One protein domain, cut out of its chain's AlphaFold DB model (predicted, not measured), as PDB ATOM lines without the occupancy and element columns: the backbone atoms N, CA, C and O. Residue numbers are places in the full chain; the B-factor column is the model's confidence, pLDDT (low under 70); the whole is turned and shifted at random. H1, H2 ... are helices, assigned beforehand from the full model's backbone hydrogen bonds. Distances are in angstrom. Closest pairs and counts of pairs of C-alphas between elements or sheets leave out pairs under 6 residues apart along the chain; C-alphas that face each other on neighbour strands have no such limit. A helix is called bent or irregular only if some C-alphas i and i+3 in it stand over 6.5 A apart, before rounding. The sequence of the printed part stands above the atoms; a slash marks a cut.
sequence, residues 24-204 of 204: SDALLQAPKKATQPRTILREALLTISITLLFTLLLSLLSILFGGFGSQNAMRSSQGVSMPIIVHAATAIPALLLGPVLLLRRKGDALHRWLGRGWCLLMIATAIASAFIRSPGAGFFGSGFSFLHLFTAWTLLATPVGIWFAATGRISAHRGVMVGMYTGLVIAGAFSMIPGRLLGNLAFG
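AT A GLANCE: This is residues 24 to 204 of the 204 residues of an uncharacterized protein of Sphingomonadaceae bacterium (UniProt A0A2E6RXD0). Four long helices, H4 to H7, run back and forth through three successive helical hairpins, with H6 in the middle, and the longest helix, H2, packs on one side of them, on H6 and on the last residues of H5. A thin tail, residues 24 to 34 with short H1, sticks out at one end and makes much of the length, while the small helices H3 and H8 lie at the other end. The printed part has 181 residues with eight named helices, H1 to H8 in order, and no named strand: the class is all helix. The whole is loose, with a radius of gyration of the C-alphas of 19.7 A and spans of 77 by 34 by 23 A.

IN THESE COORDINATES: Find C-alpha 24 at (194.757, 135.833, 120.842), where H1, residues 24 to 27, begins. H2, residues 37 to 64, starts at (175.499, 157.602, 129.863) and runs 40.0 A. H3 is residues 71 to 74. H4, residues 82 to 103, covers 32.8 A and is only just irregular: C-alphas 96 and 99 are 6.52 A apart. H5, residues 109 to 131, covers 34.2 A. H6, residues 146 to 166, covers 30.2 A with a kink of 28 degrees near residue 156. H7, residues 170 to 191, covers 31.4 A, and H8, residues 197 to 203, ends at (127.751, 142.582, 140.932).

HOW THE PARTS SIT: Look first at the bundle, helices grouped together, of H2, H5 and H6. H2 touches H6 with residues 44 to 55 alone, closest at the C-alphas of Thr 55 and Ala 152, 5.9 A; they run opposite ways at a shallow tilt of 34 degrees, only just short of steep. H2 touches H5 with residues 55 to 62 alone, closest at the C-alphas of Ser 62 and Phe 131, 6.3 A. H5 and H6 form a hairpin, with the C-alphas of Ala 126 and Thr 151 closest at 4.9 A. The hairpin of H6 and H7 is closest at the C-alphas of Gly 161 and His 173, 4.9 A, and that of H4 and H5 at His 87 and Thr 125, 4.9 A. H4 touches H7 at a steep tilt of 46 degrees, with the C-alphas of Gly 98 and Tyr 181 closest at 6.4 A. H7 and H8 touch only at the corner, and only just, with 3 pairs of C-alphas within 8 A; Ser 191 and Leu 198 are closest at 5.8 A. H1 and H3 touch no helix. Every O i to N i+4 pair is within hydrogen-bond range in H2, H7 and H8; H4 has 15 of 18, H5 18 of 19 and H6 16 of 17, and H1 and H3 are too short for such a pair.

THE WHOLE: The two C-alphas farthest apart, those of Ser 24 and Arg 75, are 77.0 A apart. The printed part has no cut, and its one long link is H5 to H6. Confidence is under 70 in 72 residues, among them 24 to 44, 59 to 81 and 131 to 147.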
ATOM      1  N   SER A  24     196.135 136.168 120.459       59.41
ATOM      2  CA  SER A  24     194.757 135.833 120.842       59.41
ATOM      3  C   SER A  24     194.346 136.407 122.195       59.41
ATOM      4  O   SER A  24     193.197 136.816 122.364       59.41
ATOM      5  N   ASP A  25     195.283 136.498 123.139       58.47
ATOM      6  CA  ASP A  25     194.987 136.924 124.512       58.47
ATOM      7  C   ASP A  25     194.711 138.432 124.592       58.47
ATOM      8  O   ASP A  25     193.986 138.893 125.475       58.47
ATOM      9  N   ALA A  26     195.223 139.200 123.625       57.22
ATOM     10  CA  ALA A  26     194.974 140.634 123.497       57.22
ATOM     11  C   ALA A  26     193.578 140.939 122.921       57.22
ATOM     12  O   ALA A  26     192.951 141.926 123.305       57.22
ATOM     13  N   LEU A  27     193.047 140.076 122.045       56.72
ATOM     14  CA  LEU A  27     191.697 140.228 121.483       56.72
ATOM     15  C   LEU A  27     190.593 139.853 122.485       56.72
ATOM     16  O   LEU A  27     189.476 140.362 122.386       56.72
ATOM     17  N   LEU A  28     190.910 139.020 123.479       60.34
ATOM     18  CA  LEU A  28     190.005 138.660 124.579       60.34
ATOM     19  C   LEU A  28     189.874 139.758 125.650       60.34
ATOM     20  O   LEU A  28     188.957 139.708 126.467       60.34
ATOM     21  N   GLN A  29     190.754 140.764 125.630       59.53
ATOM     22  CA  GLN A  29     190.767 141.882 126.582       59.53
ATOM     23  C   GLN A  29     190.207 143.184 126.000       59.53
ATOM     24  O   GLN A  29     190.251 144.222 126.664       59.53
ATOM     25  N   ALA A  30     189.659 143.156 124.779       57.19
ATOM     26  CA  ALA A  30     189.034 144.334 124.196       57.19
ATOM     27  C   ALA A  30     187.920 144.840 125.138       57.19
ATOM     28  O   ALA A  30     186.961 144.105 125.407       57.19
ATOM     29  N   PRO A  31     188.021 146.072 125.673       59.91
ATOM     30  CA  PRO A  31     187.057 146.576 126.636       59.91
ATOM     31  C   PRO A  31     185.678 146.590 125.984       59.91
ATOM     32  O   PRO A  31     185.465 147.232 124.952       59.91
ATOM     33  N   LYS A  32     184.729 145.864 126.585       59.34
ATOM     34  CA  LYS A  32     183.327 145.848 126.161       59.34
ATOM     35  C   LYS A  32     182.851 147.300 126.109       59.34
ATOM     36  O   LYS A  32     182.742 147.942 127.149       59.34
ATOM     37  N   LYS A  33     182.659 147.826 124.893       55.88
ATOM     38  CA  LYS A  33     182.464 149.256 124.611       55.88
ATOM     39  C   LYS A  33     181.413 149.839 125.562       55.88
ATOM     40  O   LYS A  33     180.227 149.536 125.433       55.88
ATOM     41  N   ALA A  34     181.857 150.628 126.540       58.31
ATOM     42  CA  ALA A  34     180.978 151.218 127.537       58.31
ATOM     43  C   ALA A  34     180.002 152.163 126.827       58.31
ATOM     44  O   ALA A  34     180.406 153.145 126.199       58.31
ATOM     45  N   THR A  35     178.711 151.839 126.864       59.62
ATOM     46  CA  THR A  35     177.673 152.693 126.289       59.62
ATOM     47  C   THR A  35     177.617 153.986 127.102       59.62
ATOM     48  O   THR A  35     177.428 153.952 128.317       59.62
ATOM     49  N   GLN A  36     177.843 155.126 126.449       65.25
ATOM     50  CA  GLN A  36     177.983 156.426 127.106       65.25
ATOM     51  C   GLN A  36     176.676 156.827 127.830       65.25
ATOM     52  O   GLN A  36     175.605 156.793 127.223       65.25
ATOM     53  N   PRO A  37     176.711 157.278 129.099       64.50
ATOM     54  CA  PRO A  37     175.499 157.602 129.863       64.50
ATOM     55  C   PRO A  37     174.641 158.713 129.228       64.50
ATOM     56  O   PRO A  37     173.418 158.716 129.371       64.50
ATOM     57  N   ARG A  38     175.252 159.623 128.455       67.69
ATOM     58  CA  ARG A  38     174.544 160.695 127.731       67.69
ATOM     59  C   ARG A  38     173.680 160.190 126.568       67.69
ATOM     60  O   ARG A  38     172.646 160.794 126.292       67.69
ATOM     61  N   THR A  39     174.063 159.099 125.900       63.53
ATOM     62  CA  THR A  39     173.286 158.568 124.763       63.53
ATOM     63  C   THR A  39     172.034 157.844 125.248       63.53
ATOM     64  O   THR A  39     170.963 158.039 124.687       63.53
ATOM     65  N   ILE A  40     172.140 157.125 126.368       63.97
ATOM     66  CA  ILE A  40     171.013 156.450 127.024       63.97
ATOM     67  C   ILE A  40     169.952 157.453 127.487       63.97
ATOM     68  O   ILE A  40     168.763 157.238 127.262       63.97
ATOM     69  N   LEU A  41     170.369 158.553 128.122       68.50
ATOM     70  CA  LEU A  41     169.438 159.582 128.584       68.50
ATOM     71  C   LEU A  41     168.682 160.212 127.406       68.50
ATOM     72  O   LEU A  41     167.467 160.361 127.467       68.50
ATOM     73  N   ARG A  42     169.386 160.534 126.315       65.88
ATOM     74  CA  ARG A  42     168.786 161.126 125.113       65.88
ATOM     75  C   ARG A  42     167.799 160.180 124.426       65.88
ATOM     76  O   ARG A  42     166.731 160.626 124.027       65.88
ATOM     77  N   GLU A  43     168.124 158.895 124.309       65.25
ATOM     78  CA  GLU A  43     167.229 157.887 123.720       65.25
ATOM     79  C   GLU A  43     166.002 157.618 124.597       65.25
ATOM     80  O   GLU A  43     164.885 157.521 124.085       65.25
ATOM     81  N   ALA A  44     166.179 157.573 125.920       58.09
ATOM     82  CA  ALA A  44     165.072 157.448 126.860       58.09
ATOM     83  C   ALA A  44     164.146 158.670 126.792       58.09
ATOM     84  O   ALA A  44     162.937 158.506 126.668       58.09
ATOM     85  N   LEU A  45     164.702 159.887 126.800       70.31
ATOM     86  CA  LEU A  45     163.933 161.126 126.670       70.31
ATOM     87  C   LEU A  45     163.214 161.215 125.321       70.31
ATOM     88  O   LEU A  45     162.051 161.597 125.287       70.31
ATOM     89  N   LEU A  46     163.858 160.817 124.220       72.62
ATOM     90  CA  LEU A  46     163.212 160.745 122.906       72.62
ATOM     91  C   LEU A  46     162.051 159.749 122.900       72.62
ATOM     92  O   LEU A  46     160.975 160.077 122.411       72.62
ATOM     93  N   THR A  47     162.235 158.568 123.489       63.34
ATOM     94  CA  THR A  47     161.172 157.560 123.608       63.34
ATOM     95  C   THR A  47     160.017 158.085 124.462       63.34
ATOM     96  O   THR A  47     158.855 157.951 124.083       63.34
ATOM     97  N   ILE A  48     160.324 158.747 125.583       70.62
ATOM     98  CA  ILE A  48     159.336 159.378 126.466       70.62
ATOM     99  C   ILE A  48     158.521 160.422 125.705       70.62
ATOM    100  O   ILE A  48     157.294 160.331 125.667       70.62
ATOM    101  N   SER A  49     159.191 161.361 125.044       69.88
ATOM    102  CA  SER A  49     158.548 162.424 124.274       69.88
ATOM    103  C   SER A  49     157.700 161.876 123.127       69.88
ATOM    104  O   SER A  49     156.554 162.290 122.976       69.88
ATOM    105  N   ILE A  50     158.213 160.910 122.354       73.12
ATOM    106  CA  ILE A  50     157.484 160.304 121.228       73.12
ATOM    107  C   ILE A  50     156.243 159.566 121.716       73.12
ATOM    108  O   ILE A  50     155.193 159.677 121.093       73.12
ATOM    109  N   THR A  51     156.320 158.833 122.826       66.06
ATOM    110  CA  THR A  51     155.183 158.021 123.280       66.06
ATOM    111  C   THR A  51     154.148 158.862 124.016       66.06
ATOM    112  O   THR A  51     152.952 158.603 123.882       66.06
ATOM    113  N   LEU A  52     154.571 159.900 124.748       74.69
ATOM    114  CA  LEU A  52     153.655 160.913 125.272       74.69
ATOM    115  C   LEU A  52     152.951 161.626 124.120       74.69
ATOM    116  O   LEU A  52     151.728 161.697 124.125       74.69
ATOM    117  N   LEU A  53     153.689 162.058 123.094       78.06
ATOM    118  CA  LEU A  53     153.109 162.678 121.904       78.06
ATOM    119  C   LEU A  53     152.169 161.721 121.167       78.06
ATOM    120  O   LEU A  53     151.080 162.126 120.798       78.06
ATOM    121  N   PHE A  54     152.543 160.454 120.997       75.81
ATOM    122  CA  PHE A  54     151.713 159.440 120.349       75.81
ATOM    123  C   PHE A  54     150.454 159.129 121.160       75.81
ATOM    124  O   PHE A  54     149.381 158.990 120.589       75.81
ATOM    125  N   THR A  55     150.549 159.077 122.490       70.06
ATOM    126  CA  THR A  55     149.385 158.864 123.360       70.06
ATOM    127  C   THR A  55     148.466 160.078 123.356       70.06
ATOM    128  O   THR A  55     147.249 159.925 123.265       70.06
ATOM    129  N   LEU A  56     149.030 161.286 123.411       75.44
ATOM    130  CA  LEU A  56     148.280 162.534 123.289       75.44
ATOM    131  C   LEU A  56     147.649 162.657 121.900       75.44
ATOM    132  O   LEU A  56     146.495 163.049 121.808       75.44
ATOM    133  N   LEU A  57     148.351 162.243 120.842       79.06
ATOM    134  CA  LEU A  57     147.853 162.196 119.471       79.06
ATOM    135  C   LEU A  57     146.735 161.169 119.323       79.06
ATOM    136  O   LEU A  57     145.701 161.513 118.779       79.06
ATOM    137  N   LEU A  58     146.890 159.942 119.822       72.12
ATOM    138  CA  LEU A  58     145.824 158.937 119.809       72.12
ATOM    139  C   LEU A  58     144.615 159.403 120.621       72.12
ATOM    140  O   LEU A  58     143.483 159.200 120.196       72.12
ATOM    141  N   SER A  59     144.845 160.073 121.749       66.44
ATOM    142  CA  SER A  59     143.776 160.654 122.564       66.44
ATOM    143  C   SER A  59     143.074 161.798 121.827       66.44
ATOM    144  O   SER A  59     141.847 161.844 121.808       66.44
ATOM    145  N   LEU A  60     143.825 162.680 121.164       67.88
ATOM    146  CA  LEU A  60     143.304 163.794 120.370       67.88
ATOM    147  C   LEU A  60     142.571 163.302 119.117       67.88
ATOM    148  O   LEU A  60     141.471 163.759 118.833       67.88
ATOM    149  N   LEU A  61     143.129 162.321 118.412       67.12
ATOM    150  CA  LEU A  61     142.505 161.647 117.277       67.12
ATOM    151  C   LEU A  61     141.210 160.970 117.724       67.12
ATOM    152  O   LEU A  61     140.169 161.134 117.106       67.12
ATOM    153  N   SER A  62     141.233 160.294 118.868       64.62
ATOM    154  CA  SER A  62     140.028 159.756 119.480       64.62
ATOM    155  C   SER A  62     139.016 160.875 119.785       64.62
ATOM    156  O   SER A  62     137.816 160.644 119.677       64.62
ATOM    157  N   ILE A  63     139.419 162.078 120.217       62.97
ATOM    158  CA  ILE A  63     138.487 163.201 120.477       62.97
ATOM    159  C   ILE A  63     137.869 163.701 119.164       62.97
ATOM    160  O   ILE A  63     136.650 163.830 119.078       62.97
ATOM    161  N   LEU A  64     138.696 163.908 118.138       63.06
ATOM    162  CA  LEU A  64     138.292 164.441 116.833       63.06
ATOM    163  C   LEU A  64     137.415 163.469 116.034       63.06
ATOM    164  O   LEU A  64     136.477 163.891 115.368       63.06
ATOM    165  N   PHE A  65     137.671 162.166 116.143       57.06
ATOM    166  CA  PHE A  65     136.883 161.113 115.496       57.06
ATOM    167  C   PHE A  65     135.739 160.597 116.391       57.06
ATOM    168  O   PHE A  65     135.173 159.538 116.135       57.06
ATOM    169  N   GLY A  66     135.411 161.311 117.478       51.16
ATOM    170  CA  GLY A  66     134.311 160.976 118.394       51.16
ATOM    171  C   GLY A  66     134.553 159.761 119.298       51.16
ATOM    172  O   GLY A  66     133.776 159.524 120.222       51.16
ATOM    173  N   GLY A  67     135.656 159.031 119.104       54.78
ATOM    174  CA  GLY A  67     135.922 157.731 119.709       54.78
ATOM    175  C   GLY A  67     134.917 156.703 119.184       54.78
ATOM    176  O   GLY A  67     133.759 157.024 118.923       54.78
ATOM    177  N   PHE A  68     135.299 155.432 119.070       50.00
ATOM    178  CA  PHE A  68     134.375 154.354 118.664       50.00
ATOM    179  C   PHE A  68     133.335 154.003 119.765       50.00
ATOM    180  O   PHE A  68     132.958 152.848 119.948       50.00
ATOM    181  N   GLY A  69     132.890 155.012 120.520       49.97
ATOM    182  CA  GLY A  69     131.877 154.997 121.575       49.97
ATOM    183  C   GLY A  69     131.162 156.353 121.707       49.97
ATOM    184  O   GLY A  69     130.763 156.735 122.804       49.97
ATOM    185  N   SER A  70     131.056 157.111 120.606       44.47
ATOM    186  CA  SER A  70     130.329 158.383 120.532       44.47
ATOM    187  C   SER A  70     128.837 158.198 120.857       44.47
ATOM    188  O   SER A  70     128.193 157.310 120.306       44.47
ATOM    189  N   GLN A  71     128.354 159.035 121.784       46.97
ATOM    190  CA  GLN A  71     127.028 159.360 122.365       46.97
ATOM    191  C   GLN A  71     125.717 158.656 121.925       46.97
ATOM    192  O   GLN A  71     124.741 158.713 122.670       46.97
ATOM    193  N   ASN A  72     125.660 157.935 120.810       43.91
ATOM    194  CA  ASN A  72     124.485 157.171 120.381       43.91
ATOM    195  C   ASN A  72     124.349 155.816 121.106       43.91
ATOM    196  O   ASN A  72     123.244 155.296 121.222       43.91
ATOM    197  N   ALA A  73     125.441 155.272 121.662       45.22
ATOM    198  CA  ALA A  73     125.454 153.970 122.347       45.22
ATOM    199  C   ALA A  73     124.812 153.973 123.752       45.22
ATOM    200  O   ALA A  73     124.539 152.911 124.300       45.22
ATOM    201  N   MET A  74     124.541 155.143 124.344       45.94
ATOM    202  CA  MET A  74     123.840 155.246 125.638       45.94
ATOM    203  C   MET A  74     122.315 155.174 125.505       45.94
ATOM    204  O   MET A  74     121.632 154.972 126.505       45.94
ATOM    205  N   ARG A  75     121.769 155.335 124.290       45.91
ATOM    206  CA  ARG A  75     120.321 155.220 124.040       45.91
ATOM    207  C   ARG A  75     119.862 153.799 123.723       45.91
ATOM    208  O   ARG A  75     118.669 153.531 123.760       45.91
ATOM    209  N   SER A  76     120.798 152.891 123.476       43.09
ATOM    210  CA  SER A  76     120.547 151.462 123.338       43.09
ATOM    211  C   SER A  76     121.420 150.719 124.343       43.09
ATOM    212  O   SER A  76     122.590 150.436 124.088       43.09
ATOM    213  N   SER A  77     120.855 150.378 125.497       47.56
ATOM    214  CA  SER A  77     121.282 149.183 126.227       47.56
ATOM    215  C   SER A  77     121.603 148.047 125.234       47.56
ATOM    216  O   SER A  77     120.788 147.836 124.336       47.56
ATOM    217  N   GLN A  78     122.710 147.307 125.431       52.31
ATOM    218  CA  GLN A  78     123.121 146.067 124.717       52.31
ATOM    219  C   GLN A  78     124.180 146.174 123.585       52.31
ATOM    220  O   GLN A  78     123.979 145.628 122.504       52.31
ATOM    221  N   GLY A  79     125.354 146.786 123.795       53.81
ATOM    222  CA  GLY A  79     126.427 146.709 122.785       53.81
ATOM    223  C   GLY A  79     127.841 146.735 123.351       53.81
ATOM    224  O   GLY A  79     128.395 147.806 123.587       53.81
ATOM    225  N   VAL A  80     128.459 145.563 123.526       61.56
ATOM    226  CA  VAL A  80     129.912 145.458 123.736       61.56
ATOM    227  C   VAL A  80     130.601 145.990 122.475       61.56
ATOM    228  O   VAL A  80     130.483 145.398 121.404       61.56
ATOM    229  N   SER A  81     131.287 147.131 122.564       69.31
ATOM    230  CA  SER A  81     131.962 147.713 121.399       69.31
ATOM    231  C   SER A  81     133.206 146.904 121.021       69.31
ATOM    232  O   SER A  81     133.867 146.316 121.879       69.31
ATOM    233  N   MET A  82     133.566 146.887 119.733       73.94
ATOM    234  CA  MET A  82     134.738 146.135 119.257       73.94
ATOM    235  C   MET A  82     136.039 146.443 120.020       73.94
ATOM    236  O   MET A  82     136.743 145.495 120.372       73.94
ATOM    237  N   PRO A  83     136.360 147.707 120.367       76.25
ATOM    238  CA  PRO A  83     137.533 148.006 121.186       76.25
ATOM    239  C   PRO A  83     137.509 147.331 122.562       76.25
ATOM    240  O   PRO A  83     138.554 146.891 123.032       76.25
ATOM    241  N   ILE A  84     136.333 147.199 123.190       77.44
ATOM    242  CA  ILE A  84     136.176 146.519 124.485       77.44
ATOM    243  C   ILE A  84     136.448 145.022 124.338       77.44
ATOM    244  O   ILE A  84     137.165 144.461 125.165       77.44
ATOM    245  N   ILE A  85     135.940 144.389 123.275       82.06
ATOM    246  CA  ILE A  85     136.197 142.966 122.996       82.06
ATOM    247  C   ILE A  85     137.693 142.736 122.796       82.06
ATOM    248  O   ILE A  85     138.272 141.874 123.451       82.06
ATOM    249  N   VAL A  86     138.334 143.534 121.937       83.25
ATOM    250  CA  VAL A  86     139.773 143.415 121.657       83.25
ATOM    251  C   VAL A  86     140.598 143.665 122.919       83.25
ATOM    252  O   VAL A  86     141.537 142.919 123.199       83.25
ATOM    253  N   HIS A  87     140.235 144.673 123.713       86.88
ATOM    254  CA  HIS A  87     140.894 144.953 124.982       86.88
ATOM    255  C   HIS A  87     140.760 143.778 125.952       86.88
ATOM    256  O   HIS A  87     141.770 143.305 126.454       86.88
ATOM    257  N   ALA A  88     139.557 143.249 126.176       86.12
ATOM    258  CA  ALA A  88     139.355 142.113 127.075       86.12
ATOM    259  C   ALA A  88     140.077 140.846 126.577       86.12
ATOM    260  O   ALA A  88     140.760 140.176 127.354       86.12
ATOM    261  N   ALA A  89     139.997 140.560 125.275       88.81
ATOM    262  CA  ALA A  89     140.632 139.406 124.642       88.81
ATOM    263  C   ALA A  89     142.166 139.437 124.715       88.81
ATOM    264  O   ALA A  89     142.800 138.390 124.632       88.81
ATOM    265  N   THR A  90     142.770 140.614 124.881       90.75
ATOM    266  CA  THR A  90     144.227 140.771 125.016       90.75
ATOM    267  C   THR A  90     144.660 140.956 126.474       90.75
ATOM    268  O   THR A  90     145.658 140.362 126.892       90.75
ATOM    269  N   ALA A  91     143.872 141.674 127.278       90.38
ATOM    270  CA  ALA A  91     144.134 141.933 128.690       90.38
ATOM    271  C   ALA A  91     144.023 140.672 129.552       90.38
ATOM    272  O   ALA A  91     144.879 140.447 130.407       90.38
ATOM    273  N   ILE A  92     143.002 139.832 129.331       90.94
ATOM    274  CA  ILE A  92     142.785 138.621 130.137       90.94
ATOM    275  C   ILE A  92     143.960 137.641 129.969       90.94
ATOM    276  O   ILE A  92     144.561 137.267 130.979       90.94
ATOM    277  N   PRO A  93     144.387 137.271 128.743       91.88
ATOM    278  CA  PRO A  93     145.582 136.448 128.576       91.88
ATOM    279  C   PRO A  93     146.852 137.108 129.121       91.88
ATOM    280  O   PRO A  93     147.680 136.411 129.706       91.88
ATOM    281  N   ALA A  94     147.019 138.429 128.977       92.75
ATOM    282  CA  ALA A  94     148.171 139.140 129.542       92.75
ATOM    283  C   ALA A  94     148.214 139.041 131.076       92.75
ATOM    284  O   ALA A  94     149.285 138.825 131.655       92.75
ATOM    285  N   LEU A  95     147.055 139.158 131.729       92.62
ATOM    286  CA  LEU A  95     146.912 139.031 133.174       92.62
ATOM    287  C   LEU A  95     147.252 137.611 133.640       92.62
ATOM    288  O   LEU A  95     147.999 137.453 134.599       92.62
ATOM    289  N   LEU A  96     146.782 136.582 132.932       93.06
ATOM    290  CA  LEU A  96     147.060 135.182 133.277       93.06
ATOM    291  C   LEU A  96     148.512 134.769 132.995       93.06
ATOM    292  O   LEU A  96     149.104 134.007 133.758       93.06
ATOM    293  N   LEU A  97     149.109 135.275 131.913       92.25
ATOM    294  CA  LEU A  97     150.499 134.976 131.567       92.25
ATOM    295  C   LEU A  97     151.493 135.656 132.515       92.25
ATOM    296  O   LEU A  97     152.544 135.081 132.794       92.25
ATOM    297  N   GLY A  98     151.177 136.841 133.039       90.25
ATOM    298  CA  GLY A  98     152.080 137.609 133.903       90.25
ATOM    299  C   GLY A  98     152.686 136.806 135.070       90.25
ATOM    300  O   GLY A  98     153.913 136.703 135.137       90.25
ATOM    301  N   PRO A  99     151.891 136.161 135.946       90.75
ATOM    302  CA  PRO A  99     152.395 135.320 137.031       90.75
ATOM    303  C   PRO A  99     153.266 134.173 136.532       90.75
ATOM    304  O   PRO A  99     154.316 133.902 137.112       90.75
ATOM    305  N   VAL A 100     152.869 133.535 135.426       92.06
ATOM    306  CA  VAL A 100     153.629 132.437 134.818       92.06
ATOM    307  C   VAL A 100     155.026 132.917 134.426       92.06
ATOM    308  O   VAL A 100     156.005 132.233 134.719       92.06
ATOM    309  N   LEU A 101     155.157 134.102 133.824       90.94
ATOM    310  CA  LEU A 101     156.463 134.674 133.475       90.94
ATOM    311  C   LEU A 101     157.276 135.098 134.705       90.94
ATOM    312  O   LEU A 101     158.500 134.940 134.696       90.94
ATOM    313  N   LEU A 102     156.622 135.652 135.731       89.88
ATOM    314  CA  LEU A 102     157.287 136.170 136.930       89.88
ATOM    315  C   LEU A 102     157.820 135.055 137.843       89.88
ATOM    316  O   LEU A 102     158.882 135.226 138.451       89.88
ATOM    317  N   LEU A 103     157.101 133.933 137.925       89.69
ATOM    318  CA  LEU A 103     157.451 132.770 138.749       89.69
ATOM    319  C   LEU A 103     158.366 131.778 138.021       89.69
ATOM    320  O   LEU A 103     159.111 131.037 138.662       89.69
ATOM    321  N   ARG A 104     158.337 131.752 136.683       88.56
ATOM    322  CA  ARG A 104     159.173 130.845 135.889       88.56
ATOM    323  C   ARG A 104     160.663 131.178 136.007       88.56
ATOM    324  O   ARG A 104     161.080 132.317 136.232       88.56
ATOM    325  N   ARG A 105     161.488 130.147 135.794       83.25
ATOM    326  CA  ARG A 105     162.944 130.258 135.673       83.25
ATOM    327  C   ARG A 105     163.313 131.286 134.600       83.25
ATOM    328  O   ARG A 105     162.887 131.202 133.456       83.25
ATOM    329  N   LYS A 106     164.118 132.272 134.987       83.38
ATOM    330  CA  LYS A 106     164.471 133.419 134.142       83.38
ATOM    331  C   LYS A 106     165.563 133.026 133.148       83.38
ATOM    332  O   LYS A 106     166.508 132.330 133.513       83.38
ATOM    333  N   GLY A 107     165.458 133.528 131.919       75.25
ATOM    334  CA  GLY A 107     166.524 133.453 130.914       75.25
ATOM    335  C   GLY A 107     166.523 132.221 130.001       75.25
ATOM    336  O   GLY A 107     167.324 132.202 129.059       75.25
ATOM    337  N   ASP A 108     165.624 131.255 130.213       87.75
ATOM    338  CA  ASP A 108     165.425 130.125 129.301       87.75
ATOM    339  C   ASP A 108     164.737 130.565 127.991       87.75
ATOM    340  O   ASP A 108     164.200 131.673 127.871       87.75
ATOM    341  N   ALA A 109     164.799 129.715 126.962       86.81
ATOM    342  CA  ALA A 109     164.198 130.025 125.663       86.81
ATOM    343  C   ALA A 109     162.692 130.301 125.799       86.81
ATOM    344  O   ALA A 109     162.164 131.216 125.168       86.81
ATOM    345  N   LEU A 110     162.019 129.560 126.680       88.69
ATOM    346  CA  LEU A 110     160.584 129.660 126.879       88.69
ATOM    347  C   LEU A 110     160.167 130.975 127.556       88.69
ATOM    348  O   LEU A 110     159.191 131.584 127.121       88.69
ATOM    349  N   HIS A 111     160.915 131.476 128.546       91.31
ATOM    350  CA  HIS A 111     160.702 132.809 129.117       91.31
ATOM    351  C   HIS A 111     160.848 133.904 128.056       91.31
ATOM    352  O   HIS A 111     160.076 134.857 128.059       91.31
ATOM    353  N   ARG A 112     161.783 133.765 127.107       87.94
ATOM    354  CA  ARG A 112     161.942 134.743 126.014       87.94
ATOM    355  C   ARG A 112     160.760 134.720 125.048       87.94
ATOM    356  O   ARG A 112     160.268 135.783 124.677       87.94
ATOM    357  N   TRP A 113     160.300 133.534 124.649       91.50
ATOM    358  CA  TRP A 113     159.141 133.385 123.763       91.50
ATOM    359  C   TRP A 113     157.858 133.904 124.412       91.50
ATOM    360  O   TRP A 113     157.180 134.753 123.832       91.50
ATOM    361  N   LEU A 114     157.572 133.476 125.643       91.38
ATOM    362  CA  LEU A 114     156.409 133.958 126.381       91.38
ATOM    363  C   LEU A 114     156.515 135.447 126.722       91.38
ATOM    364  O   LEU A 114     155.520 136.155 126.631       91.38
ATOM    365  N   GLY A 115     157.714 135.943 127.043       90.69
ATOM    366  CA  GLY A 115     158.004 137.364 127.257       90.69
ATOM    367  C   GLY A 115     157.635 138.229 126.060       90.69
ATOM    368  O   GLY A 115     156.983 139.259 126.221       90.69
ATOM    369  N   ARG A 116     157.995 137.789 124.849       91.25
ATOM    370  CA  ARG A 116     157.614 138.469 123.602       91.25
ATOM    371  C   ARG A 116     156.102 138.463 123.401       91.25
ATOM    372  O   ARG A 116     155.537 139.518 123.129       91.25
ATOM    373  N   GLY A 117     155.458 137.308 123.584       92.50
ATOM    374  CA  GLY A 117     154.001 137.187 123.486       92.50
ATOM    375  C   GLY A 117     153.277 138.098 124.479       92.50
ATOM    376  O   GLY A 117     152.368 138.829 124.104       92.50
ATOM    377  N   TRP A 118     153.744 138.136 125.725       94.69
ATOM    378  CA  TRP A 118     153.194 139.004 126.761       94.69
ATOM    379  C   TRP A 118     153.359 140.492 126.424       94.69
ATOM    380  O   TRP A 118     152.400 141.250 126.534       94.69
ATOM    381  N   CYS A 119     154.529 140.913 125.934       92.06
ATOM    382  CA  CYS A 119     154.741 142.299 125.499       92.06
ATOM    383  C   CYS A 119     153.808 142.693 124.340       92.06
ATOM    384  O   CYS A 119     153.271 143.800 124.342       92.06
ATOM    385  N   LEU A 120     153.584 141.794 123.374       92.81
ATOM    386  CA  LEU A 120     152.643 142.025 122.273       92.81
ATOM    387  C   LEU A 120     151.207 142.188 122.783       92.81
ATOM    388  O   LEU A 120     150.519 143.120 122.372       92.81
ATOM    389  N   LEU A 121     150.779 141.332 123.717       92.25
ATOM    390  CA  LEU A 121     149.466 141.445 124.352       92.25
ATOM    391  C   LEU A 121     149.315 142.775 125.101       92.25
ATOM    392  O   LEU A 121     148.286 143.429 124.960       92.25
ATOM    393  N   MET A 122     150.338 143.211 125.843       93.06
ATOM    394  CA  MET A 122     150.319 144.488 126.568       93.06
ATOM    395  C   MET A 122     150.204 145.691 125.621       93.06
ATOM    396  O   MET A 122     149.414 146.597 125.882       93.06
ATOM    397  N   ILE A 123     150.929 145.688 124.497       88.81
ATOM    398  CA  ILE A 123     150.831 146.747 123.478       88.81
ATOM    399  C   ILE A 123     149.437 146.753 122.839       88.81
ATOM    400  O   ILE A 123     148.815 147.811 122.756       88.81
ATOM    401  N   ALA A 124     148.920 145.591 122.431       86.81
ATOM    402  CA  ALA A 124     147.587 145.484 121.839       86.81
ATOM    403  C   ALA A 124     146.491 145.949 122.815       86.81
ATOM    404  O   ALA A 124     145.616 146.730 122.438       86.81
ATOM    405  N   THR A 125     146.597 145.548 124.085       88.44
ATOM    406  CA  THR A 125     145.697 145.966 125.171       88.44
ATOM    407  C   THR A 125     145.704 147.484 125.345       88.44
ATOM    408  O   THR A 125     144.641 148.098 125.462       88.44
ATOM    409  N   ALA A 126     146.894 148.094 125.348       86.19
ATOM    410  CA  ALA A 126     147.075 149.531 125.517       86.19
ATOM    411  C   ALA A 126     146.517 150.320 124.321       86.19
ATOM    412  O   ALA A 126     145.781 151.288 124.516       86.19
ATOM    413  N   ILE A 127     146.784 149.873 123.090       82.31
ATOM    414  CA  ILE A 127     146.210 150.482 121.883       82.31
ATOM    415  C   ILE A 127     144.685 150.399 121.933       82.31
ATOM    416  O   ILE A 127     144.027 151.428 121.813       82.31
ATOM    417  N   ALA A 128     144.114 149.216 122.184       81.12
ATOM    418  CA  ALA A 128     142.664 149.048 122.289       81.12
ATOM    419  C   ALA A 128     142.064 149.936 123.394       81.12
ATOM    420  O   ALA A 128     141.037 150.579 123.181       81.12
ATOM    421  N   SER A 129     142.746 150.048 124.541       77.31
ATOM    422  CA  SER A 129     142.318 150.906 125.648       77.31
ATOM    423  C   SER A 129     142.295 152.392 125.289       77.31
ATOM    424  O   SER A 129     141.457 153.101 125.838       77.31
ATOM    425  N   ALA A 130     143.169 152.874 124.400       75.69
ATOM    426  CA  ALA A 130     143.175 154.277 123.973       75.69
ATOM    427  C   ALA A 130     141.901 154.670 123.193       75.69
ATOM    428  O   ALA A 130     141.536 155.846 123.131       75.69
ATOM    429  N   PHE A 131     141.199 153.687 122.618       68.31
ATOM    430  CA  PHE A 131     139.941 153.892 121.897       68.31
ATOM    431  C   PHE A 131     138.690 153.663 122.762       68.31
ATOM    432  O   PHE A 131     137.588 154.000 122.327       68.31
ATOM    433  N   ILE A 132     138.830 153.131 123.984       67.25
ATOM    434  CA  ILE A 132     137.711 152.935 124.917       67.25
ATOM    435  C   ILE A 132     137.471 154.233 125.693       67.25
ATOM    436  O   ILE A 132     138.222 154.581 126.603       67.25
ATOM    437  N   ARG A 133     136.374 154.928 125.376       61.38
ATOM    438  CA  ARG A 133     135.919 156.106 126.123       61.38
ATOM    439  C   ARG A 133     134.647 155.789 126.901       61.38
ATOM    440  O   ARG A 133     133.667 155.334 126.326       61.38
ATOM    441  N   SER A 134     134.645 156.100 128.195       53.59
ATOM    442  CA  SER A 134     133.414 156.323 128.960       53.59
ATOM    443  C   SER A 134     133.241 157.831 129.140       53.59
ATOM    444  O   SER A 134     134.047 158.442 129.850       53.59
ATOM    445  N   PRO A 135     132.243 158.461 128.497       46.09
ATOM    446  CA  PRO A 135     131.873 159.839 128.806       46.09
ATOM    447  C   PRO A 135     131.574 159.958 130.312       46.09
ATOM    448  O   PRO A 135     130.804 159.167 130.845       46.09
ATOM    449  N   GLY A 136     132.228 160.888 131.017       45.09
ATOM    450  CA  GLY A 136     131.969 161.167 132.441       45.09
ATOM    451  C   GLY A 136     132.797 160.393 133.483       45.09
ATOM    452  O   GLY A 136     132.815 160.802 134.638       45.09
ATOM    453  N   ALA A 137     133.556 159.351 133.118       47.56
ATOM    454  CA  ALA A 137     134.334 158.534 134.077       47.56
ATOM    455  C   ALA A 137     135.806 158.979 134.275       47.56
ATOM    456  O   ALA A 137     136.652 158.205 134.750       47.56
ATOM    457  N   GLY A 138     136.131 160.200 133.844       48.50
ATOM    458  CA  GLY A 138     137.451 160.820 133.985       48.50
ATOM    459  C   GLY A 138     137.533 161.779 135.171       48.50
ATOM    460  O   GLY A 138     136.511 162.169 135.734       48.50
ATOM    461  N   PHE A 139     138.746 162.193 135.533       41.12
ATOM    462  CA  PHE A 139     138.956 163.228 136.550       41.12
ATOM    463  C   PHE A 139     138.211 164.509 136.125       41.12
ATOM    464  O   PHE A 139     138.352 164.951 134.980       41.12
ATOM    465  N   PHE A 140     137.359 165.048 137.005       43.53
ATOM    466  CA  PHE A 140     136.481 166.199 136.727       43.53
ATOM    467  C   PHE A 140     135.584 166.069 135.473       43.53
ATOM    468  O   PHE A 140     135.318 167.056 134.795       43.53
ATOM    469  N   GLY A 141     135.122 164.864 135.113       47.59
ATOM    470  CA  GLY A 141     134.178 164.688 133.995       47.59
ATOM    471  C   GLY A 141     134.792 164.826 132.591       47.59
ATOM    472  O   GLY A 141     134.075 164.749 131.598       47.59
ATOM    473  N   SER A 142     136.120 164.947 132.491       48.94
ATOM    474  CA  SER A 142     136.870 165.170 131.239       48.94
ATOM    475  C   SER A 142     136.979 163.955 130.303       48.94
ATOM    476  O   SER A 142     137.463 164.071 129.181       48.94
ATOM    477  N   GLY A 143     136.593 162.759 130.759       52.66
ATOM    478  CA  GLY A 143     136.826 161.504 130.032       52.66
ATOM    479  C   GLY A 143     138.263 160.960 130.125       52.66
ATOM    480  O   GLY A 143     138.500 159.842 129.672       52.66
ATOM    481  N   PHE A 144     139.203 161.675 130.763       51.56
ATOM    482  CA  PHE A 144     140.561 161.189 131.046       51.56
ATOM    483  C   PHE A 144     140.604 160.496 132.419       51.56
ATOM    484  O   PHE A 144     140.507 161.138 133.465       51.56
ATOM    485  N   SER A 145     140.696 159.165 132.435       62.03
ATOM    486  CA  SER A 145     140.728 158.358 133.670       62.03
ATOM    487  C   SER A 145     142.154 157.906 134.007       62.03
ATOM    488  O   SER A 145     143.001 157.836 133.118       62.03
ATOM    489  N   PHE A 146     142.412 157.503 135.257       65.00
ATOM    490  CA  PHE A 146     143.669 156.855 135.682       65.00
ATOM    491  C   PHE A 146     144.077 155.692 134.756       65.00
ATOM    492  O   PHE A 146     145.255 155.456 134.504       65.00
ATOM    493  N   LEU A 147     143.088 155.022 134.155       68.56
ATOM    494  CA  LEU A 147     143.305 153.969 133.164       68.56
ATOM    495  C   LEU A 147     144.012 154.454 131.882       68.56
ATOM    496  O   LEU A 147     144.806 153.713 131.318       68.56
ATOM    497  N   HIS A 148     143.797 155.699 131.441       72.00
ATOM    498  CA  HIS A 148     144.508 156.257 130.280       72.00
ATOM    499  C   HIS A 148     145.975 156.566 130.607       72.00
ATOM    500  O   HIS A 148     146.850 156.389 129.760       72.00
ATOM    501  N   LEU A 149     146.264 156.959 131.853       74.62
ATOM    502  CA  LEU A 149     147.641 157.110 132.319       74.62
ATOM    503  C   LEU A 149     148.367 155.758 132.325       74.62
ATOM    504  O   LEU A 149     149.512 155.670 131.883       74.62
ATOM    505  N   PHE A 150     147.681 154.693 132.751       80.06
ATOM    506  CA  PHE A 150     148.221 153.336 132.691       80.06
ATOM    507  C   PHE A 150     148.495 152.872 131.250       80.06
ATOM    508  O   PHE A 150     149.515 152.229 130.994       80.06
ATOM    509  N   THR A 151     147.649 153.251 130.292       81.81
ATOM    510  CA  THR A 151     147.881 153.015 128.859       81.81
ATOM    511  C   THR A 151     149.149 153.707 128.358       81.81
ATOM    512  O   THR A 151     150.009 153.046 127.770       81.81
ATOM    513  N   ALA A 152     149.315 155.004 128.648       81.88
ATOM    514  CA  ALA A 152     150.519 155.763 128.288       81.88
ATOM    515  C   ALA A 152     151.781 155.116 128.878       81.88
ATOM    516  O   ALA A 152     152.775 154.884 128.186       81.88
ATOM    517  N   TRP A 153     151.706 154.771 130.164       84.06
ATOM    518  CA  TRP A 153     152.777 154.092 130.878       84.06
ATOM    519  C   TRP A 153     153.112 152.735 130.257       84.06
ATOM    520  O   TRP A 153     154.282 152.426 130.075       84.06
ATOM    521  N   THR A 154     152.115 151.934 129.885       87.69
ATOM    522  CA  THR A 154     152.326 150.609 129.286       87.69
ATOM    523  C   THR A 154     153.023 150.703 127.928       87.69
ATOM    524  O   THR A 154     153.968 149.948 127.673       87.69
ATOM    525  N   LEU A 155     152.619 151.653 127.078       86.88
ATOM    526  CA  LEU A 155     153.262 151.889 125.779       86.88
ATOM    527  C   LEU A 155     154.720 152.350 125.920       86.88
ATOM    528  O   LEU A 155     155.536 152.031 125.061       86.88
ATOM    529  N   LEU A 156     155.058 153.047 127.008       84.94
ATOM    530  CA  LEU A 156     156.425 153.468 127.334       84.94
ATOM    531  C   LEU A 156     157.263 152.336 127.931       84.94
ATOM    532  O   LEU A 156     158.383 152.055 127.502       84.94
ATOM    533  N   ALA A 157     156.720 151.696 128.959       86.12
ATOM    534  CA  ALA A 157     157.415 150.719 129.774       86.12
ATOM    535  C   ALA A 157     157.749 149.454 128.973       86.12
ATOM    536  O   ALA A 157     158.820 148.884 129.162       86.12
ATOM    537  N   THR A 158     156.894 149.051 128.029       89.94
ATOM    538  CA  THR A 158     157.119 147.843 127.219       89.94
ATOM    539  C   THR A 158     158.407 147.910 126.376       89.94
ATOM    540  O   THR A 158     159.282 147.062 126.578       89.94
ATOM    541  N   PRO A 159     158.603 148.893 125.468       86.31
ATOM    542  CA  PRO A 159     159.833 148.994 124.680       86.31
ATOM    543  C   PRO A 159     161.066 149.251 125.555       86.31
ATOM    544  O   PRO A 159     162.117 148.660 125.305       86.31
ATOM    545  N   VAL A 160     160.942 150.046 126.625       85.75
ATOM    546  CA  VAL A 160     162.035 150.267 127.590       85.75
ATOM    547  C   VAL A 160     162.434 148.960 128.285       85.75
ATOM    548  O   VAL A 160     163.621 148.657 128.420       85.75
ATOM    549  N   GLY A 161     161.461 148.138 128.676       87.06
ATOM    550  CA  GLY A 161     161.687 146.826 129.276       87.06
ATOM    551  C   GLY A 161     162.375 145.850 128.318       87.06
ATOM    552  O   GLY A 161     163.270 145.110 128.743       87.06
ATOM    553  N   ILE A 162     162.012 145.871 127.031       88.50
ATOM    554  CA  ILE A 162     162.678 145.087 125.977       88.50
ATOM    555  C   ILE A 162     164.117 145.574 125.779       88.50
ATOM    556  O   ILE A 162     165.041 144.760 125.721       88.50
ATOM    557  N   TRP A 163     164.334 146.888 125.745       85.62
ATOM    558  CA  TRP A 163     165.664 147.481 125.615       85.62
ATOM    559  C   TRP A 163     166.575 147.139 126.804       85.62
ATOM    560  O   TRP A 163     167.739 146.772 126.615       85.62
ATOM    561  N   PHE A 164     166.055 147.155 128.035       87.62
ATOM    562  CA  PHE A 164     166.803 146.696 129.210       87.62
ATOM    563  C   PHE A 164     167.187 145.216 129.125       87.62
ATOM    564  O   PHE A 164     168.302 144.859 129.510       87.62
ATOM    565  N   ALA A 165     166.317 144.356 128.589       87.75
ATOM    566  CA  ALA A 165     166.667 142.956 128.352       87.75
ATOM    567  C   ALA A 165     167.760 142.817 127.280       87.75
ATOM    568  O   ALA A 165     168.732 142.092 127.490       87.75
ATOM    569  N   ALA A 166     167.642 143.549 126.168       86.62
ATOM    570  CA  ALA A 166     168.601 143.517 125.063       86.62
ATOM    571  C   ALA A 166     169.998 144.024 125.466       86.62
ATOM    572  O   ALA A 166     171.009 143.492 125.016       86.62
ATOM    573  N   THR A 167     170.065 145.014 126.358       85.94
ATOM    574  CA  THR A 167     171.323 145.588 126.872       85.94
ATOM    575  C   THR A 167     171.909 144.824 128.066       85.94
ATOM    576  O   THR A 167     172.937 145.223 128.613       85.94
ATOM    577  N   GLY A 168     171.278 143.726 128.498       85.50
ATOM    578  CA  GLY A 168     171.726 142.931 129.645       85.50
ATOM    579  C   GLY A 168     171.466 143.583 131.010       85.50
ATOM    580  O   GLY A 168     171.953 143.096 132.030       85.50
ATOM    581  N   ARG A 169     170.670 144.657 131.073       87.56
ATOM    582  CA  ARG A 169     170.278 145.351 132.312       87.56
ATOM    583  C   ARG A 169     169.113 144.625 132.997       87.56
ATOM    584  O   ARG A 169     168.020 145.169 133.153       87.56
ATOM    585  N   ILE A 170     169.352 143.389 133.436       88.44
ATOM    586  CA  ILE A 170     168.302 142.473 133.920       88.44
ATOM    587  C   ILE A 170     167.575 142.990 135.171       88.44
ATOM    588  O   ILE A 170     166.364 142.815 135.287       88.44
ATOM    589  N   SER A 171     168.280 143.668 136.082       83.50
ATOM    590  CA  SER A 171     167.651 144.273 137.268       83.50
ATOM    591  C   SER A 171     166.604 145.328 136.879       83.50
ATOM    592  O   SER A 171     165.469 145.287 137.352       83.50
ATOM    593  N   ALA A 172     166.945 146.206 135.928       81.62
ATOM    594  CA  ALA A 172     166.035 147.233 135.423       81.62
ATOM    595  C   ALA A 172     164.868 146.626 134.628       81.62
ATOM    596  O   ALA A 172     163.719 146.997 134.854       81.62
ATOM    597  N   HIS A 173     165.141 145.637 133.766       89.75
ATOM    598  CA  HIS A 173     164.103 144.873 133.069       89.75
ATOM    599  C   HIS A 173     163.087 144.277 134.054       89.75
ATOM    600  O   HIS A 173     161.884 144.469 133.892       89.75
ATOM    601  N   ARG A 174     163.562 143.614 135.118       88.25
ATOM    602  CA  ARG A 174     162.694 143.029 136.147       88.25
ATOM    603  C   ARG A 174     161.825 144.088 136.824       88.25
ATOM    604  O   ARG A 174     160.634 143.847 136.993       88.25
ATOM    605  N   GLY A 175     162.402 145.229 137.205       86.69
ATOM    606  CA  GLY A 175     161.655 146.323 137.832       86.69
ATOM    607  C   GLY A 175     160.518 146.832 136.944       86.69
ATOM    608  O   GLY A 175     159.384 146.945 137.402       86.69
ATOM    609  N   VAL A 176     160.801 147.042 135.654       88.75
ATOM    610  CA  VAL A 176     159.798 147.470 134.668       88.75
ATOM    611  C   VAL A 176     158.690 146.427 134.497       88.75
ATOM    612  O   VAL A 176     157.515 146.780 134.569       88.75
ATOM    613  N   MET A 177     159.040 145.147 134.336       92.06
ATOM    614  CA  MET A 177     158.052 144.078 134.132       92.06
ATOM    615  C   MET A 177     157.150 143.874 135.357       92.06
ATOM    616  O   MET A 177     155.935 143.742 135.213       92.06
ATOM    617  N   VAL A 178     157.718 143.906 136.568       90.81
ATOM    618  CA  VAL A 178     156.939 143.821 137.817       90.81
ATOM    619  C   VAL A 178     156.032 145.042 137.977       90.81
ATOM    620  O   VAL A 178     154.862 144.883 138.325       90.81
ATOM    621  N   GLY A 179     156.535 146.246 137.688       86.62
ATOM    622  CA  GLY A 179     155.740 147.475 137.744       86.62
ATOM    623  C   GLY A 179     154.562 147.459 136.768       86.62
ATOM    624  O   GLY A 179     153.435 147.748 137.163       86.62
ATOM    625  N   MET A 180     154.795 147.049 135.517       91.50
ATOM    626  CA  MET A 180     153.735 146.894 134.513       91.50
ATOM    627  C   MET A 180     152.680 145.871 134.939       91.50
ATOM    628  O   MET A 180     151.489 146.153 134.842       91.50
ATOM    629  N   TYR A 181     153.104 144.703 135.431       92.44
ATOM    630  CA  TYR A 181     152.170 143.673 135.879       92.44
ATOM    631  C   TYR A 181     151.347 144.128 137.094       92.44
ATOM    632  O   TYR A 181     150.137 143.927 137.137       92.44
ATOM    633  N   THR A 182     151.976 144.812 138.052       90.38
ATOM    634  CA  THR A 182     151.278 145.380 139.217       90.38
ATOM    635  C   THR A 182     150.233 146.403 138.777       90.38
ATOM    636  O   THR A 182     149.088 146.353 139.223       90.38
ATOM    637  N   GLY A 183     150.595 147.294 137.851       87.19
ATOM    638  CA  GLY A 183     149.653 148.252 137.282       87.19
ATOM    639  C   GLY A 183     148.501 147.580 136.526       87.19
ATOM    640  O   GLY A 183     147.369 148.032 136.656       87.19
ATOM    641  N   LEU A 184     148.754 146.469 135.821       90.62
ATOM    642  CA  LEU A 184     147.714 145.686 135.145       90.62
ATOM    643  C   LEU A 184     146.704 145.105 136.146       90.62
ATOM    644  O   LEU A 184     145.500 145.215 135.930       90.62
ATOM    645  N   VAL A 185     147.184 144.537 137.257       90.00
ATOM    646  CA  VAL A 185     146.324 144.011 138.332       90.00
ATOM    647  C   VAL A 185     145.485 145.130 138.952       90.00
ATOM    648  O   VAL A 185     144.273 144.979 139.104       90.00
ATOM    649  N   ILE A 186     146.107 146.273 139.259       85.44
ATOM    650  CA  ILE A 186     145.413 147.445 139.810       85.44
ATOM    651  C   ILE A 186     144.354 147.954 138.821       85.44
ATOM    652  O   ILE A 186     143.209 148.172 139.211       85.44
ATOM    653  N   ALA A 187     144.695 148.102 137.540       84.19
ATOM    654  CA  ALA A 187     143.766 148.532 136.496       84.19
ATOM    655  C   ALA A 187     142.574 147.569 136.355       84.19
ATOM    656  O   ALA A 187     141.431 148.021 136.253       84.19
ATOM    657  N   GLY A 188     142.830 146.257 136.418       84.12
ATOM    658  CA  GLY A 188     141.799 145.221 136.461       84.12
ATOM    659  C   GLY A 188     140.869 145.382 137.665       84.12
ATOM    660  O   GLY A 188     139.654 145.432 137.489       84.12
ATOM    661  N   ALA A 189     141.412 145.580 138.867       83.62
ATOM    662  CA  ALA A 189     140.610 145.836 140.065       83.62
ATOM    663  C   ALA A 189     139.751 147.111 139.927       83.62
ATOM    664  O   ALA A 189     138.552 147.085 140.199       83.62
ATOM    665  N   PHE A 190     140.315 148.202 139.396       79.50
ATOM    666  CA  PHE A 190     139.573 149.437 139.101       79.50
ATOM    667  C   PHE A 190     138.456 149.253 138.067       79.50
ATOM    668  O   PHE A 190     137.542 150.077 138.004       79.50
ATOM    669  N   SER A 191     138.522 148.228 137.217       75.50
ATOM    670  CA  SER A 191     137.453 147.919 136.261       75.50
ATOM    671  C   SER A 191     136.246 147.230 136.916       75.50
ATOM    672  O   SER A 191     135.142 147.330 136.383       75.50
ATOM    673  N   MET A 192     136.439 146.603 138.085       76.75
ATOM    674  CA  MET A 192     135.392 145.886 138.827       76.75
ATOM    675  C   MET A 192     134.606 146.768 139.807       76.75
ATOM    676  O   MET A 192     133.669 146.288 140.434       76.75
ATOM    677  N   ILE A 193     134.958 148.051 139.948       77.56
ATOM    678  CA  ILE A 193     134.209 148.990 140.794       77.56
ATOM    679  C   ILE A 193     132.755 149.093 140.283       77.56
ATOM    680  O   ILE A 193     132.568 149.356 139.088       77.56
ATOM    681  N   PRO A 194     131.732 148.917 141.149       64.25
ATOM    682  CA  PRO A 194     130.328 149.088 140.777       64.25
ATOM    683  C   PRO A 194     130.082 150.458 140.134       64.25
ATOM    684  O   PRO A 194     130.600 151.474 140.597       64.25
ATOM    685  N   GLY A 195     129.340 150.486 139.029       63.03
ATOM    686  CA  GLY A 195     129.211 151.657 138.155       63.03
ATOM    687  C   GLY A 195     130.135 151.632 136.931       63.03
ATOM    688  O   GLY A 195     130.000 152.477 136.046       63.03
ATOM    689  N   ARG A 196     131.049 150.658 136.828       68.69
ATOM    690  CA  ARG A 196     131.832 150.367 135.612       68.69
ATOM    691  C   ARG A 196     131.347 149.091 134.939       68.69
ATOM    692  O   ARG A 196     130.782 148.229 135.594       68.69
ATOM    693  N   LEU A 197     131.601 148.951 133.633       68.88
ATOM    694  CA  LEU A 197     131.063 147.854 132.815       68.88
ATOM    695  C   LEU A 197     131.277 146.463 133.442       68.88
ATOM    696  O   LEU A 197     130.319 145.717 133.599       68.88
ATOM    697  N   LEU A 198     132.514 146.132 133.825       68.06
ATOM    698  CA  LEU A 198     132.850 144.842 134.443       68.06
ATOM    699  C   LEU A 198     132.287 144.702 135.863       68.06
ATOM    700  O   LEU A 198     131.825 143.624 136.217       68.06
ATOM    701  N   GLY A 199     132.277 145.778 136.656       67.50
ATOM    702  CA  GLY A 199     131.648 145.783 137.981       67.50
ATOM    703  C   GLY A 199     130.138 145.548 137.922       67.50
ATOM    704  O   GLY A 199     129.611 144.757 138.691       67.50
ATOM    705  N   ASN A 200     129.452 146.162 136.958       71.50
ATOM    706  CA  ASN A 200     128.019 145.964 136.742       71.50
ATOM    707  C   ASN A 200     127.704 144.547 136.254       71.50
ATOM    708  O   ASN A 200     126.685 143.999 136.634       71.50
ATOM    709  N   LEU A 201     128.570 143.938 135.434       68.69
ATOM    710  CA  LEU A 201     128.402 142.542 135.014       68.69
ATOM    711  C   LEU A 201     128.674 141.536 136.143       68.69
ATOM    712  O   LEU A 201     128.134 140.437 136.113       68.69
ATOM    713  N   ALA A 202     129.547 141.876 137.096       71.38
ATOM    714  CA  ALA A 202     129.941 140.978 138.182       71.38
ATOM    715  C   ALA A 202     129.049 141.089 139.430       71.38
ATOM    716  O   ALA A 202     128.910 140.107 140.157       71.38
ATOM    717  N   PHE A 203     128.488 142.273 139.699       72.62
ATOM    718  CA  PHE A 203     127.751 142.582 140.932       72.62
ATOM    719  C   PHE A 203     126.336 143.137 140.703       72.62
ATOM    720  O   PHE A 203     125.668 143.467 141.683       72.62
ATOM    721  N   GLY A 204     125.915 143.313 139.447       55.97
ATOM    722  CA  GLY A 204     124.609 143.863 139.063       55.97
ATOM    723  C   GLY A 204     123.606 142.813 138.619       55.97
ATOM    724  O   GLY A 204     124.030 141.697 138.246       55.97
TER     725      GLY A 204